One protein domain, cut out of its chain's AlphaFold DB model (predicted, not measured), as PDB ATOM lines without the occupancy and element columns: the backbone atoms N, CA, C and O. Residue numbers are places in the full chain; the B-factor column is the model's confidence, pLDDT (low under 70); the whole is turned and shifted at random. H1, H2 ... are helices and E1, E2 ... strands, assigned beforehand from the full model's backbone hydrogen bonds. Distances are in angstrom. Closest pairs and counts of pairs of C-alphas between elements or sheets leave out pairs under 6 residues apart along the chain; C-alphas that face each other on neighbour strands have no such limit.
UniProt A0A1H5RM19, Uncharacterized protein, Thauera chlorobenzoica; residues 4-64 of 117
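What this domain is: This is residues 4 to 64 of the 117 residues of an uncharacterized protein of Thauera chlorobenzoica (UniProt A0A1H5RM19). What shape do these atoms make? A strongly twisted sheet of five strands, E2 E1 E3 E4 E5, makes the main wall, with the small hairpin of E6 and E7 over one of its faces across a gap; the short helix H1, at the far end of the domain from that hairpin, only grazes the sheet. What is it made of? The printed part has 61 residues with one named helix and seven named strands, in the order E1 E2 H1 E3 E4 E5 E6 E7; it is mostly strand, and both sheets are antiparallel. How large is it? It is compact, with a radius of gyration of the C-alphas of 10.8 A and spans of 30 by 27 by 18 A.

Where its parts are: Where do the first elements lie? E1, residues 4 to 7, begins with C-alpha 4 at (41.252, -20.220, -52.683), and E2 is residues 12 to 15. H1, residues 18 to 23, measures 8.8 A from first to last C-alpha. Which strands follow? E3 is residues 29 to 33, 12.3 A long; E4, residues 36 to 41, is the longest strand at 16.0 A; E5 is residues 44 to 47, 10.4 A long. Where do the last two lie? E6 is residues 51 to 54, and E7, residues 57 to 60, ends with C-alpha 60 at (46.268, -17.983, -40.183).

How they stand to each other: How are the strands of the large sheet paired? E2 and E1 form a hairpin, with N 7 and O 12 2.8 A apart; E1 and E3 are antiparallel at 170 degrees, with N 30 and O 4 2.8 A apart. E3 E4 E5 is a meander, each strand the antiparallel neighbour of the one before, with N 31 and O 38 2.8 A apart and N 39 and O 46 2.8 A apart. How does H1 stand to it? E2, H1 and E3 form a split strand-helix-strand unit, two strands running the same way with E1 between them in the sheet, and its crossover is right-handed. The closest C-alphas of H1 and E3 are those of Ile 21 and Tyr 29, 7.7 A apart, and in H1 every O i to N i+4 pair is within hydrogen-bond range. What of E6 and E7? They form a hairpin, with N 59 and O 52 2.7 A apart; E7 and E2 are only just apart, at 8.3 A.

The domain as a whole: How far does it reach? The two C-alphas farthest apart, those of Asn 9 and Gly 34, are 29.8 A apart. Is the printed part continuous? It has no cut, and the links between named elements are tight. How confident is the model? The mean pLDDT of the printed part is 90.3, and no printed residue is under 70.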
ATOM      1  N   TRP A   4      42.260 -19.645 -53.557       93.44
ATOM      2  CA  TRP A   4      41.252 -20.220 -52.683       93.44
ATOM      3  C   TRP A   4      40.028 -19.320 -52.611       93.44
ATOM      4  O   TRP A   4      40.169 -18.102 -52.552       93.44
ATOM      5  N   LYS A   5      38.837 -19.916 -52.579       94.06
ATOM      6  CA  LYS A   5      37.559 -19.224 -52.379       94.06
ATOM      7  C   LYS A   5      36.999 -19.570 -51.009       94.06
ATOM      8  O   LYS A   5      37.074 -20.725 -50.584       94.06
ATOM      9  N   PHE A   6      36.440 -18.582 -50.324       94.19
ATOM     10  CA  PHE A   6      35.688 -18.832 -49.103       94.19
ATOM     11  C   PHE A   6      34.356 -19.518 -49.435       94.19
ATOM     12  O   PHE A   6      33.537 -18.988 -50.183       94.19
ATOM     13  N   ASP A   7      34.144 -20.703 -48.876       91.38
ATOM     14  CA  ASP A   7      32.868 -21.409 -48.901       91.38
ATOM     15  C   ASP A   7      32.068 -21.018 -47.655       91.38
ATOM     16  O   ASP A   7      32.373 -21.455 -46.540       91.38
ATOM     17  N   GLU A   8      31.033 -20.200 -47.849       88.31
ATOM     18  CA  GLU A   8      30.154 -19.731 -46.774       88.31
ATOM     19  C   GLU A   8      29.444 -20.877 -46.045       88.31
ATOM     20  O   GLU A   8      29.251 -20.805 -44.832       88.31
ATOM     21  N   ASN A   9      29.099 -21.966 -46.744       89.62
ATOM     22  CA  ASN A   9      28.386 -23.094 -46.140       89.62
ATOM     23  C   ASN A   9      29.291 -23.900 -45.208       89.62
ATOM     24  O   ASN A   9      28.825 -24.496 -44.236       89.62
ATOM     25  N   ARG A  10      30.586 -23.954 -45.526       89.25
ATOM     26  CA  ARG A  10      31.586 -24.709 -44.758       89.25
ATOM     27  C   ARG A  10      32.387 -23.834 -43.803       89.25
ATOM     28  O   ARG A  10      33.140 -24.387 -43.004       89.25
ATOM     29  N   ALA A  11      32.235 -22.513 -43.898       90.06
ATOM     30  CA  ALA A  11      33.066 -21.524 -43.229       90.06
ATOM     31  C   ALA A  11      34.560 -21.863 -43.372       90.06
ATOM     32  O   ALA A  11      35.291 -21.941 -42.386       90.06
ATOM     33  N   ALA A  12      34.994 -22.149 -44.602       90.38
ATOM     34  CA  ALA A  12      36.347 -22.610 -44.895       90.38
ATOM     35  C   ALA A  12      36.806 -22.147 -46.277       90.38
ATOM     36  O   ALA A  12      35.999 -21.979 -47.186       90.38
ATOM     37  N   PHE A  13      38.118 -22.000 -46.454       91.25
ATOM     38  CA  PHE A  13      38.702 -21.761 -47.769       91.25
ATOM     39  C   PHE A  13      38.925 -23.082 -48.509       91.25
ATOM     40  O   PHE A  13      39.585 -23.992 -48.001       91.25
ATOM     41  N   GLY A  14      38.372 -23.183 -49.714       88.56
ATOM     42  CA  GLY A  14      38.577 -24.295 -50.639       88.56
ATOM     43  C   GLY A  14      39.409 -23.869 -51.850       88.56
ATOM     44  O   GLY A  14      39.464 -22.677 -52.149       88.56
ATOM     45  N   PRO A  15      40.072 -24.807 -52.550       88.88
ATOM     46  CA  PRO A  15      40.769 -24.494 -53.794       88.88
ATOM     47  C   PRO A  15      39.775 -23.959 -54.831       88.88
ATOM     48  O   PRO A  15      38.678 -24.500 -54.958       88.88
ATOM     49  N   ALA A  16      40.175 -22.926 -55.567       87.69
ATOM     50  CA  ALA A  16      39.373 -22.333 -56.632       87.69
ATOM     51  C   ALA A  16      40.224 -22.052 -57.877       87.69
ATOM     52  O   ALA A  16      41.458 -22.032 -57.820       87.69
ATOM     53  N   SER A  17      39.567 -21.876 -59.020       85.88
ATOM     54  CA  SER A  17      40.209 -21.539 -60.290       85.88
ATOM     55  C   SER A  17      40.216 -20.030 -60.550       85.88
ATOM     56  O   SER A  17      39.527 -19.249 -59.892       85.88
ATOM     57  N   LEU A  18      41.008 -19.604 -61.538       84.19
ATOM     58  CA  LEU A  18      40.993 -18.212 -61.989       84.19
ATOM     59  C   LEU A  18      39.651 -17.841 -62.639       84.19
ATOM     60  O   LEU A  18      39.156 -16.742 -62.412       84.19
ATOM     61  N   ASP A  19      39.033 -18.779 -63.363       86.62
ATOM     62  CA  ASP A  19      37.732 -18.576 -64.010       86.62
ATOM     63  C   ASP A  19      36.625 -18.299 -62.979       86.62
ATOM     64  O   ASP A  19      35.730 -17.492 -63.221       86.62
ATOM     65  N   GLU A  20      36.692 -18.925 -61.797       84.56
ATOM     66  CA  GLU A  20      35.731 -18.679 -60.711       84.56
ATOM     67  C   GLU A  20      35.846 -17.264 -60.137       84.56
ATOM     68  O   GLU A  20      34.827 -16.650 -59.820       84.56
ATOM     69  N   ILE A  21      37.064 -16.724 -60.046       85.38
ATOM     70  CA  ILE A  21      37.292 -15.334 -59.634       85.38
ATOM     71  C   ILE A  21      36.708 -14.350 -60.655       85.38
ATOM     72  O   ILE A  21      36.191 -13.297 -60.281       85.38
ATOM     73  N   GLU A  22      36.828 -14.650 -61.948       86.12
ATOM     74  CA  GLU A  22      36.278 -13.799 -63.007       86.12
ATOM     75  C   GLU A  22      34.747 -13.859 -63.043       86.12
ATOM     76  O   GLU A  22      34.095 -12.831 -63.235       86.12
ATOM     77  N   ALA A  23      34.177 -15.045 -62.820       89.00
ATOM     78  CA  ALA A  23      32.733 -15.256 -62.772       89.00
ATOM     79  C   ALA A  23      32.071 -14.607 -61.545       89.00
ATOM     80  O   ALA A  23      30.915 -14.191 -61.621       89.00
ATOM     81  N   ASP A  24      32.792 -14.514 -60.428       89.69
ATOM     82  CA  ASP A  24      32.323 -13.907 -59.185       89.69
ATOM     83  C   ASP A  24      33.387 -12.953 -58.612       89.69
ATOM     84  O   ASP A  24      34.158 -13.339 -57.727       89.69
ATOM     85  N   PRO A  25      33.439 -11.699 -59.102       85.69
ATOM     86  CA  PRO A  25      34.444 -10.720 -58.696       85.69
ATOM     87  C   PRO A  25      34.228 -10.164 -57.282       85.69
ATOM     88  O   PRO A  25      35.140  -9.527 -56.748       85.69
ATOM     89  N   CYS A  26      33.044 -10.370 -56.695       87.31
ATOM     90  CA  CYS A  26      32.704  -9.885 -55.356       87.31
ATOM     91  C   CYS A  26      32.980 -10.925 -54.261       87.31
ATOM     92  O   CYS A  26      33.036 -10.568 -53.089       87.31
ATOM     93  N   GLY A  27      33.180 -12.194 -54.627       89.88
ATOM     94  CA  GLY A  27      33.530 -13.243 -53.676       89.88
ATOM     95  C   GLY A  27      34.807 -12.950 -52.878       89.88
ATOM     96  O   GLY A  27      35.676 -12.174 -53.290       89.88
ATOM     97  N   LEU A  28      34.931 -13.610 -51.725       94.44
ATOM     98  CA  LEU A  28      36.127 -13.556 -50.890       94.44
ATOM     99  C   LEU A  28      37.133 -14.626 -51.329       94.44
ATOM    100  O   LEU A  28      36.859 -15.829 -51.243       94.44
ATOM    101  N   TYR A  29      38.316 -14.182 -51.745       94.56
ATOM    102  CA  TYR A  29      39.386 -15.045 -52.235       94.56
ATOM    103  C   TYR A  29      40.702 -14.807 -51.503       94.56
ATOM    104  O   TYR A  29      41.025 -13.686 -51.113       94.56
ATOM    105  N   ILE A  30      41.501 -15.866 -51.404       94.31
ATOM    106  CA  ILE A  30      42.928 -15.789 -51.091       94.31
ATOM    107  C   ILE A  30      43.706 -16.083 -52.369       94.31
ATOM    108  O   ILE A  30      43.393 -17.027 -53.097       94.31
ATOM    109  N   LEU A  31      44.721 -15.275 -52.648       92.38
ATOM    110  CA  LEU A  31      45.537 -15.344 -53.854       92.38
ATOM    111  C   LEU A  31      47.006 -15.369 -53.451       92.38
ATOM    112  O   LEU A  31      47.445 -14.525 -52.677       92.38
ATOM    113  N   TRP A  32      47.791 -16.275 -54.022       88.25
ATOM    114  CA  TRP A  32      49.244 -16.216 -53.870       88.25
ATOM    115  C   TRP A  32      49.879 -15.489 -55.062       88.25
ATOM    116  O   TRP A  32      49.844 -15.982 -56.194       88.25
ATOM    117  N   ARG A  33      50.437 -14.295 -54.828       84.31
ATOM    118  CA  ARG A  33      51.007 -13.403 -55.851       84.31
ATOM    119  C   ARG A  33      52.500 -13.210 -55.598       84.31
ATOM    120  O   ARG A  33      52.897 -12.471 -54.704       84.31
ATOM    121  N   GLY A  34      53.329 -13.823 -56.442       81.44
ATOM    122  CA  GLY A  34      54.784 -13.713 -56.343       81.44
ATOM    123  C   GLY A  34      55.308 -14.432 -55.104       81.44
ATOM    124  O   GLY A  34      55.609 -15.614 -55.190       81.44
ATOM    125  N   ASP A  35      55.383 -13.711 -53.988       83.12
ATOM    126  CA  ASP A  35      55.814 -14.214 -52.676       83.12
ATOM    127  C   ASP A  35      54.890 -13.742 -51.535       83.12
ATOM    128  O   ASP A  35      55.160 -13.951 -50.358       83.12
ATOM    129  N   GLU A  36      53.775 -13.087 -51.870       88.75
ATOM    130  CA  GLU A  36      52.848 -12.534 -50.890       88.75
ATOM    131  C   GLU A  36      51.474 -13.196 -51.006       88.75
ATOM    132  O   GLU A  36      50.956 -13.453 -52.099       88.75
ATOM    133  N   VAL A  37      50.882 -13.488 -49.848       92.31
ATOM    134  CA  VAL A  37      49.495 -13.931 -49.751       92.31
ATOM    135  C   VAL A  37      48.607 -12.693 -49.726       92.31
ATOM    136  O   VAL A  37      48.750 -11.827 -48.863       92.31
ATOM    137  N   MET A  38      47.677 -12.624 -50.667       94.56
ATOM    138  CA  MET A  38      46.738 -11.525 -50.845       94.56
ATOM    139  C   MET A  38      45.324 -11.997 -50.524       94.56
ATOM    140  O   MET A  38      44.943 -13.118 -50.855       94.56
ATOM    141  N   VAL A  39      44.526 -11.121 -49.928       95.06
ATOM    142  CA  VAL A  39      43.078 -11.278 -49.788       95.06
ATOM    143  C   VAL A  39      42.419 -10.395 -50.833       95.06
ATOM    144  O   VAL A  39      42.751  -9.212 -50.932       95.06
ATOM    145  N   ARG A  40      41.475 -10.951 -51.590       94.19
ATOM    146  CA  ARG A  40      40.579 -10.197 -52.463       94.19
ATOM    147  C   ARG A  40      39.164 -10.258 -51.910       94.19
ATOM    148  O   ARG A  40      38.628 -11.346 -51.744       94.19
ATOM    149  N   GLU A  41      38.582  -9.102 -51.646       92.38
ATOM    150  CA  GLU A  41      37.243  -8.939 -51.074       92.38
ATOM    151  C   GLU A  41      36.555  -7.797 -51.826       92.38
ATOM    152  O   GLU A  41      37.159  -6.736 -51.989       92.38
ATOM    153  N   ASP A  42      35.350  -8.021 -52.361       88.69
ATOM    154  CA  ASP A  42      34.616  -7.026 -53.163       88.69
ATOM    155  C   ASP A  42      35.449  -6.419 -54.311       88.69
ATOM    156  O   ASP A  42      35.412  -5.222 -54.607       88.69
ATOM    157  N   GLY A  43      36.270  -7.251 -54.955       86.56
ATOM    158  CA  GLY A  43      37.161  -6.833 -56.032       86.56
ATOM    159  C   GLY A  43      38.423  -6.082 -55.584       86.56
ATOM    160  O   GLY A  43      39.289  -5.849 -56.428       86.56
ATOM    161  N   ILE A  44      38.571  -5.762 -54.297       89.75
ATOM    162  CA  ILE A  44      39.724  -5.053 -53.730       89.75
ATOM    163  C   ILE A  44      40.754  -6.070 -53.241       89.75
ATOM    164  O   ILE A  44      40.465  -6.894 -52.378       89.75
ATOM    165  N   GLU A  45      41.975  -5.989 -53.770       93.06
ATOM    166  CA  GLU A  45      43.108  -6.804 -53.318       93.06
ATOM    167  C   GLU A  45      43.916  -6.069 -52.240       93.06
ATOM    168  O   GLU A  45      44.259  -4.893 -52.388       93.06
ATOM    169  N   ARG A  46      44.260  -6.775 -51.159       94.62
ATOM    170  CA  ARG A  46      45.143  -6.292 -50.089       94.62
ATOM    171  C   ARG A  46      46.034  -7.415 -49.556       94.62
ATOM    172  O   ARG A  46      45.630  -8.575 -49.628       94.62
ATOM    173  N   PRO A  47      47.205  -7.104 -48.980       95.19
ATOM    174  CA  PRO A  47      48.005  -8.093 -48.267       95.19
ATOM    175  C   PRO A  47      47.191  -8.796 -47.182       95.19
ATOM    176  O   PRO A  47      46.442  -8.154 -46.437       95.19
ATOM    177  N   MET A  48      47.335 -10.117 -47.092       95.25
ATOM    178  CA  MET A  48      46.699 -10.889 -46.036       95.25
ATOM    179  C   MET A  48      47.364 -10.567 -44.688       95.25
ATOM    180  O   MET A  48      48.592 -10.667 -44.582       95.25
ATOM    181  N   PRO A  49      46.591 -10.191 -43.650       94.06
ATOM    182  CA  PRO A  49      47.127 -10.075 -42.296       94.06
ATOM    183  C   PRO A  49      47.579 -11.448 -41.783       94.06
ATOM    184  O   PRO A  49      47.113 -12.468 -42.279       94.06
ATOM    185  N   GLU A  50      48.419 -11.495 -40.744       91.94
ATOM    186  CA  GLU A  50      48.874 -12.763 -40.133       91.94
ATOM    187  C   GLU A  50      47.712 -13.698 -39.766       91.94
ATOM    188  O   GLU A  50      47.813 -14.912 -39.916       91.94
ATOM    189  N   ARG A  51      46.586 -13.115 -39.340       94.06
ATOM    190  CA  ARG A  51      45.341 -13.818 -39.052       94.06
ATOM    191  C   ARG A  51      44.159 -13.049 -39.623       94.06
ATOM    192  O   ARG A  51      43.872 -11.930 -39.200       94.06
ATOM    193  N   LEU A  52      43.444 -13.665 -40.555       94.38
ATOM    194  CA  LEU A  52      42.206 -13.145 -41.130       94.38
ATOM    195  C   LEU A  52      41.016 -13.790 -40.420       94.38
ATOM    196  O   LEU A  52      40.951 -15.008 -40.328       94.38
ATOM    197  N   THR A  53      40.063 -13.003 -39.923       94.12
ATOM    198  CA  THR A  53      38.831 -13.555 -39.334       94.12
ATOM    199  C   THR A  53      37.670 -13.364 -40.298       94.12
ATOM    200  O   THR A  53      37.335 -12.228 -40.622       94.12
ATOM    201  N   VAL A  54      37.046 -14.460 -40.728       92.50
ATOM    202  CA  VAL A  54      35.900 -14.465 -41.651       92.50
ATOM    203  C   VAL A  54      34.747 -15.194 -40.981       92.50
ATOM    204  O   VAL A  54      34.929 -16.307 -40.494       92.50
ATOM    205  N   ALA A  55      33.571 -14.566 -40.905       88.50
ATOM    206  CA  ALA A  55      32.395 -15.129 -40.227       88.50
ATOM    207  C   ALA A  55      32.675 -15.636 -38.787       88.50
ATOM    208  O   ALA A  55      32.080 -16.604 -38.323       88.50
ATOM    209  N   GLY A  56      33.606 -14.990 -38.071       89.44
ATOM    210  CA  GLY A  56      34.022 -15.384 -36.717       89.44
ATOM    211  C   GLY A  56      35.044 -16.527 -36.653       89.44
ATOM    212  O   GLY A  56      35.467 -16.886 -35.555       89.44
ATOM    213  N   VAL A  57      35.476 -17.066 -37.795       91.19
ATOM    214  CA  VAL A  57      36.497 -18.118 -37.888       91.19
ATOM    215  C   VAL A  57      37.853 -17.497 -38.243       91.19
ATOM    216  O   VAL A  57      37.946 -16.788 -39.249       91.19
ATOM    217  N   PRO A  58      38.908 -17.722 -37.438       93.56
ATOM    218  CA  PRO A  58      40.248 -17.250 -37.748       93.56
ATOM    219  C   PRO A  58      40.953 -18.180 -38.742       93.56
ATOM    220  O   PRO A  58      40.920 -19.400 -38.608       93.56
ATOM    221  N   PHE A  59      41.656 -17.579 -39.692       92.38
ATOM    222  CA  PHE A  59      42.504 -18.233 -40.674       92.38
ATOM    223  C   PHE A  59      43.894 -17.617 -40.605       92.38
ATOM    224  O   PHE A  59      44.066 -16.428 -40.887       92.38
ATOM    225  N   ASP A  60      44.877 -18.419 -40.209       92.81
ATOM    226  CA  ASP A  60      46.268 -17.983 -40.183       92.81
ATOM    227  C   ASP A  60      46.830 -17.947 -41.612       92.81
ATOM    228  O   ASP A  60      46.578 -18.842 -42.423       92.81
ATOM    229  N   ARG A  61      47.596 -16.900 -41.925       91.38
ATOM    230  CA  ARG A  61      48.206 -16.679 -43.244       91.38
ATOM    231  C   ARG A  61      49.122 -17.828 -43.664       91.38
ATOM    232  O   ARG A  61      49.138 -18.185 -44.839       91.38
ATOM    233  N   GLU A  62      49.811 -18.440 -42.703       87.25
ATOM    234  CA  GLU A  62      50.706 -19.589 -42.904       87.25
ATOM    235  C   GLU A  62      50.020 -20.777 -43.604       87.25
ATOM    236  O   GLU A  62      50.684 -21.557 -44.278       87.25
ATOM    237  N   LEU A  63      48.689 -20.905 -43.504       86.56
ATOM    238  CA  LEU A  63      47.925 -21.957 -44.190       86.56
ATOM    239  C   LEU A  63      47.903 -21.795 -45.717       86.56
ATOM    240  O   LEU A  63      47.627 -22.756 -46.435       86.56
ATOM    241  N   PHE A  64      48.156 -20.581 -46.205       87.69
ATOM    242  CA  PHE A  64      48.094 -20.212 -47.620       87.69
ATOM    243  C   PHE A  64      49.468 -19.875 -48.199       87.69
ATOM    244  O   PHE A  64      49.603 -19.698 -49.412       87.69
TER     245      PHE A  64